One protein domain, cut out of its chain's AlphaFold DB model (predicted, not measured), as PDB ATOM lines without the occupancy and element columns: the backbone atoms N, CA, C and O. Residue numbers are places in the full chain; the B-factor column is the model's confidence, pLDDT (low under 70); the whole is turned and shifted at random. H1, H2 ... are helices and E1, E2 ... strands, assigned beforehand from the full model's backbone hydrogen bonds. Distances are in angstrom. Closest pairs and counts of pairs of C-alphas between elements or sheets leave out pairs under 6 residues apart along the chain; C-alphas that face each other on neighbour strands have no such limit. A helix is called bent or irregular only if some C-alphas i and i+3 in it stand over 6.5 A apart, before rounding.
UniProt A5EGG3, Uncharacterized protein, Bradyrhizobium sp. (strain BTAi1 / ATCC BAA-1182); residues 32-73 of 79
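This is residues 32 to 73 of the 79 residues of an uncharacterized protein of Bradyrhizobium sp. (strain BTAi1 / ATCC BAA-1182) (UniProt A5EGG3). One long helix, H1, makes the longest axis; after it a long loop folds the printed part back to a short helix, H2, which packs crosswise on residues 36 to 43 of H1. From the end of H2 a short strand, E1, leads on roughly the same way as H1 but apart from it, and it pairs with no named strand. The printed part has 42 residues with two named helices and one named strand, in the order H1, H2, E1, and its class is mostly helix. The whole is compact, with a radius of gyration of the C-alphas of 10.2 A, yet elongated in outline, its C-alphas spanning 30 by 19 by 17 A.

H1, residues 33 to 49, touches H2, residues 62 to 67, with its residues 36 to 43 alone. The closest C-alphas of the two are those of Asp 39 and Ile 64, 7.0 A apart. There are 5 pairs of C-alphas within 8 A, and the two centres are 10.9 A apart. Their lines stand about perpendicular, at 86 degrees. E1, residues 68 to 72, and H2 meet only through their link. H1 and E1 are apart, with no C-alpha of the one within 8 A of the other. In H2 every O i to N i+4 pair is within hydrogen-bond range; in H1 10 of 13 are.

H1 runs from Pro 33, with its C-alpha at (-29.904, -29.836, -11.949), to Arg 49, with its C-alpha at (-25.060, -25.706, 10.590), a length of 23.4 A. H1 is irregular: C-alphas 35 and 38 are 7.6 A apart, and its line is a rough one. H2 runs from Glu 62 to Asn 67, 8.7 A from first to last C-alpha. E1 runs from Thr 68 to Val 72, 11.0 A from first to last C-alpha, and ends with C-alpha 72 at (-11.366, -21.937, -0.098).

The two C-alphas farthest apart are those of Asp 34 and Glu 51, at 29.7 A. The first and last printed C-alphas, those of Asp 32 and Pro 73, are 26.1 A apart. The link from H1 to H2 is long, residues 50 to 61, and the C-alphas of these 12 residues lie 5 to 14 A from the mean of the C-alphas. The link from H2 to E1 is tight, with 0 residues between them. The printed part has no cut. The mean pLDDT of the printed part of this predicted model is 96.9, and no printed residue is under 70.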
ATOM      1  N   ASP A  32     -25.807 -32.128 -12.542       97.38
ATOM      2  CA  ASP A  32     -27.106 -32.211 -13.218       97.38
ATOM      3  C   ASP A  32     -28.187 -31.577 -12.312       97.38
ATOM      4  O   ASP A  32     -28.312 -32.011 -11.158       97.38
ATOM      5  N   PRO A  33     -28.920 -30.543 -12.766       94.56
ATOM      6  CA  PRO A  33     -29.904 -29.836 -11.949       94.56
ATOM      7  C   PRO A  33     -31.146 -30.671 -11.612       94.56
ATOM      8  O   PRO A  33     -31.717 -30.459 -10.543       94.56
ATOM      9  N   ASP A  34     -31.538 -31.628 -12.452       96.81
ATOM     10  CA  ASP A  34     -32.724 -32.460 -12.223       96.81
ATOM     11  C   ASP A  34     -32.426 -33.595 -11.232       96.81
ATOM     12  O   ASP A  34     -33.308 -34.045 -10.500       96.81
ATOM     13  N   ILE A  35     -31.163 -34.025 -11.158       97.94
ATOM     14  CA  ILE A  35     -30.726 -35.130 -10.292       97.94
ATOM     15  C   ILE A  35     -30.139 -34.624  -8.966       97.94
ATOM     16  O   ILE A  35     -30.436 -35.164  -7.902       97.94
ATOM     17  N   HIS A  36     -29.298 -33.584  -8.997       98.06
ATOM     18  CA  HIS A  36     -28.439 -33.218  -7.860       98.06
ATOM     19  C   HIS A  36     -28.882 -31.957  -7.110       98.06
ATOM     20  O   HIS A  36     -28.195 -31.533  -6.176       98.06
ATOM     21  N   ALA A  37     -30.013 -31.339  -7.464       96.38
ATOM     22  CA  ALA A  37     -30.507 -30.164  -6.741       96.38
ATOM     23  C   ALA A  37     -30.666 -30.437  -5.235       96.38
ATOM     24  O   ALA A  37     -30.230 -29.633  -4.405       96.38
ATOM     25  N   GLN A  38     -31.217 -31.597  -4.865       97.50
ATOM     26  CA  GLN A  38     -31.418 -31.955  -3.460       97.50
ATOM     27  C   GLN A  38     -30.095 -32.185  -2.712       97.50
ATOM     28  O   GLN A  38     -29.981 -31.819  -1.539       97.50
ATOM     29  N   ASP A  39     -29.072 -32.718  -3.383       97.81
ATOM     30  CA  ASP A  39     -27.730 -32.877  -2.816       97.81
ATOM     31  C   ASP A  39     -27.094 -31.517  -2.503       97.81
ATOM     32  O   ASP A  39     -26.528 -31.316  -1.425       97.81
ATOM     33  N   VAL A  40     -27.233 -30.547  -3.412       97.62
ATOM     34  CA  VAL A  40     -26.745 -29.177  -3.200       97.62
ATOM     35  C   VAL A  40     -27.443 -28.533  -2.003       97.62
ATOM     36  O   VAL A  40     -26.769 -27.971  -1.137       97.62
ATOM     37  N   LEU A  41     -28.772 -28.642  -1.911       97.62
ATOM     38  CA  LEU A  41     -29.542 -28.096  -0.785       97.62
ATOM     39  C   LEU A  41     -29.153 -28.753   0.543       97.62
ATOM     40  O   LEU A  41     -28.934 -28.062   1.538       97.62
ATOM     41  N   THR A  42     -29.013 -30.077   0.551       98.19
ATOM     42  CA  THR A  42     -28.592 -30.841   1.733       98.19
ATOM     43  C   THR A  42     -27.202 -30.407   2.189       98.19
ATOM     44  O   THR A  42     -26.983 -30.128   3.370       98.19
ATOM     45  N   PHE A  43     -26.258 -30.271   1.258       98.38
ATOM     46  CA  PHE A  43     -24.916 -29.808   1.587       98.38
ATOM     47  C   PHE A  43     -24.900 -28.357   2.082       98.38
ATOM     48  O   PHE A  43     -24.198 -28.059   3.048       98.38
ATOM     49  N   ALA A  44     -25.699 -27.469   1.486       98.12
ATOM     50  CA  ALA A  44     -25.831 -26.088   1.944       98.12
ATOM     51  C   ALA A  44     -26.349 -26.007   3.390       98.12
ATOM     52  O   ALA A  44     -25.835 -25.218   4.181       98.12
ATOM     53  N   GLN A  45     -27.301 -26.863   3.777       98.31
ATOM     54  CA  GLN A  45     -27.783 -26.944   5.161       98.31
ATOM     55  C   GLN A  45     -26.709 -27.456   6.127       98.31
ATOM     56  O   GLN A  45     -26.524 -26.884   7.201       98.31
ATOM     57  N   LEU A  46     -25.974 -28.509   5.754       98.38
ATOM     58  CA  LEU A  46     -24.857 -29.015   6.558       98.38
ATOM     59  C   LEU A  46     -23.788 -27.933   6.756       98.38
ATOM     60  O   LEU A  46     -23.325 -27.702   7.873       98.38
ATOM     61  N   HIS A  47     -23.425 -27.234   5.679       98.25
ATOM     62  CA  HIS A  47     -22.476 -26.120   5.698       98.25
ATOM     63  C   HIS A  47     -22.946 -24.981   6.608       98.25
ATOM     64  O   HIS A  47     -22.179 -24.483   7.436       98.25
ATOM     65  N   GLN A  48     -24.225 -24.616   6.521       97.81
ATOM     66  CA  GLN A  48     -24.813 -23.583   7.363       97.81
ATOM     67  C   GLN A  48     -24.791 -23.964   8.849       97.81
ATOM     68  O   GLN A  48     -24.513 -23.101   9.681       97.81
ATOM     69  N   ARG A  49     -25.045 -25.229   9.195       97.75
ATOM     70  CA  ARG A  49     -25.060 -25.706  10.590       97.75
ATOM     71  C   ARG A  49     -23.665 -25.851  11.193       97.75
ATOM     72  O   ARG A  49     -23.498 -25.632  12.386       97.75
ATOM     73  N   HIS A  50     -22.666 -26.198  10.387       97.56
ATOM     74  CA  HIS A  50     -21.298 -26.356  10.871       97.56
ATOM     75  C   HIS A  50     -20.656 -24.994  11.165       97.56
ATOM     76  O   HIS A  50     -20.668 -24.116  10.305       97.56
ATOM     77  N   GLU A  51     -20.013 -24.832  12.321       95.44
ATOM     78  CA  GLU A  51     -19.407 -23.567  12.774       95.44
ATOM     79  C   GLU A  51     -18.476 -22.943  11.718       95.44
ATOM     80  O   GLU A  51     -18.772 -21.881  11.182       95.44
ATOM     81  N   ALA A  52     -17.436 -23.671  11.300       95.06
ATOM     82  CA  ALA A  52     -16.512 -23.234  10.244       95.06
ATOM     83  C   ALA A  52     -16.991 -23.519   8.800       95.06
ATOM     84  O   ALA A  52     -16.248 -23.304   7.843       95.06
ATOM     85  N   GLY A  53     -18.197 -24.068   8.612       96.69
ATOM     86  CA  GLY A  53     -18.672 -24.531   7.301       96.69
ATOM     87  C   GLY A  53     -17.854 -25.686   6.728       96.69
ATOM     88  O   GLY A  53     -17.671 -25.767   5.520       96.69
ATOM     89  N   LEU A  54     -17.368 -26.592   7.579       96.44
ATOM     90  CA  LEU A  54     -16.598 -27.777   7.198       96.44
ATOM     91  C   LEU A  54     -17.313 -29.084   7.587       96.44
ATOM     92  O   LEU A  54     -16.756 -29.859   8.362       96.44
ATOM     93  N   PRO A  55     -18.508 -29.391   7.042       96.81
ATOM     94  CA  PRO A  55     -19.220 -30.620   7.390       96.81
ATOM     95  C   PRO A  55     -18.341 -31.862   7.260       96.81
ATOM     96  O   PRO A  55     -17.536 -31.962   6.312       96.81
ATOM     97  N   ALA A  56     -18.523 -32.816   8.174       96.44
ATOM     98  CA  ALA A  56     -17.764 -34.056   8.182       96.44
ATOM     99  C   ALA A  56     -17.897 -34.752   6.823       96.44
ATOM    100  O   ALA A  56     -18.973 -34.805   6.229       96.44
ATOM    101  N   TRP A  57     -16.793 -35.284   6.291       94.81
ATOM    102  CA  TRP A  57     -16.779 -35.848   4.935       94.81
ATOM    103  C   TRP A  57     -17.850 -36.932   4.736       94.81
ATOM    104  O   TRP A  57     -18.509 -36.960   3.698       94.81
ATOM    105  N   ARG A  58     -18.089 -37.756   5.764       95.94
ATOM    106  CA  ARG A  58     -19.106 -38.818   5.767       95.94
ATOM    107  C   ARG A  58     -20.550 -38.312   5.789       95.94
ATOM    108  O   ARG A  58     -21.434 -39.081   5.453       95.94
ATOM    109  N   GLU A  59     -20.810 -37.051   6.099       95.62
ATOM    110  CA  GLU A  59     -22.176 -36.499   6.121       95.62
ATOM    111  C   GLU A  59     -22.574 -35.860   4.790       95.62
ATOM    112  O   GLU A  59     -23.753 -35.711   4.490       95.62
ATOM    113  N   ARG A  60     -21.592 -35.490   3.966       97.06
ATOM    114  CA  ARG A  60     -21.844 -34.850   2.669       97.06
ATOM    115  C   ARG A  60     -22.540 -35.832   1.720       97.06
ATOM    116  O   ARG A  60     -22.158 -36.997   1.726       97.06
ATOM    117  N   PRO A  61     -23.465 -35.396   0.852       97.62
ATOM    118  CA  PRO A  61     -24.011 -36.269  -0.182       97.62
ATOM    119  C   PRO A  61     -22.910 -36.850  -1.073       97.62
ATOM    120  O   PRO A  61     -21.877 -36.208  -1.295       97.62
ATOM    121  N   GLU A  62     -23.104 -38.072  -1.567       96.88
ATOM    122  CA  GLU A  62     -22.052 -38.798  -2.285       96.88
ATOM    123  C   GLU A  62     -21.555 -38.031  -3.510       96.88
ATOM    124  O   GLU A  62     -20.340 -37.917  -3.700       96.88
ATOM    125  N   TYR A  63     -22.475 -37.447  -4.279       97.00
ATOM    126  CA  TYR A  63     -22.119 -36.656  -5.448       97.00
ATOM    127  C   TYR A  63     -21.225 -35.474  -5.060       97.00
ATOM    128  O   TYR A  63     -20.139 -35.290  -5.603       97.00
ATOM    129  N   ILE A  64     -21.600 -34.741  -4.011       97.19
ATOM    130  CA  ILE A  64     -20.835 -33.593  -3.508       97.19
ATOM    131  C   ILE A  64     -19.422 -33.984  -3.057       97.19
ATOM    132  O   ILE A  64     -18.472 -33.229  -3.292       97.19
ATOM    133  N   ARG A  65     -19.243 -35.168  -2.450       95.81
ATOM    134  CA  ARG A  65     -17.909 -35.667  -2.063       95.81
ATOM    135  C   ARG A  65     -16.983 -35.807  -3.273       95.81
ATOM    136  O   ARG A  65     -15.815 -35.447  -3.161       95.81
ATOM    137  N   LYS A  66     -17.492 -36.326  -4.394       95.06
ATOM    138  CA  LYS A  66     -16.719 -36.579  -5.625       95.06
ATOM    139  C   LYS A  66     -16.574 -35.327  -6.497       95.06
ATOM    140  O   LYS A  66     -15.605 -35.193  -7.238       95.06
ATOM    141  N   ASN A  67     -17.504 -34.382  -6.365       96.88
ATOM    142  CA  ASN A  67     -17.647 -33.243  -7.270       96.88
ATOM    143  C   ASN A  67     -17.308 -31.881  -6.642       96.88
ATOM    144  O   ASN A  67     -17.599 -30.835  -7.226       96.88
ATOM    145  N   THR A  68     -16.640 -31.874  -5.486       97.44
ATOM    146  CA  THR A  68     -16.020 -30.658  -4.942       97.44
ATOM    147  C   THR A  68     -14.816 -30.271  -5.809       97.44
ATOM    148  O   THR A  68     -13.843 -31.014  -5.898       97.44
ATOM    149  N   VAL A  69     -14.889 -29.113  -6.463       97.50
ATOM    150  CA  VAL A  69     -13.839 -28.549  -7.331       97.50
ATOM    151  C   VAL A  69     -12.774 -27.862  -6.485       97.50
ATOM    152  O   VAL A  69     -11.583 -28.084  -6.670       97.50
ATOM    153  N   ALA A  70     -13.221 -27.025  -5.553       96.88
ATOM    154  CA  ALA A  70     -12.353 -26.239  -4.698       96.88
ATOM    155  C   ALA A  70     -12.980 -26.058  -3.321       96.88
ATOM    156  O   ALA A  70     -14.204 -26.026  -3.162       96.88
ATOM    157  N   ARG A  71     -12.106 -25.896  -2.331       96.31
ATOM    158  CA  ARG A  71     -12.467 -25.499  -0.978       96.31
ATOM    159  C   ARG A  71     -11.541 -24.365  -0.554       96.31
ATOM    160  O   ARG A  71     -10.334 -24.572  -0.453       96.31
ATOM    161  N   VAL A  72     -12.104 -23.186  -0.329       96.50
ATOM    162  CA  VAL A  72     -11.366 -21.937  -0.098       96.50
ATOM    163  C   VAL A  72     -11.604 -21.480   1.344       96.50
ATOM    164  O   VAL A  72     -12.766 -21.399   1.747       96.50
ATOM    165  N   PRO A  73     -10.560 -21.224   2.153       95.38
ATOM    166  CA  PRO A  73     -10.746 -20.751   3.523       95.38
ATOM    167  C   PRO A  73     -11.382 -19.360   3.532       95.38
ATOM    168  O   PRO A  73     -11.146 -18.552   2.634       95.38
TER     169      PRO A  73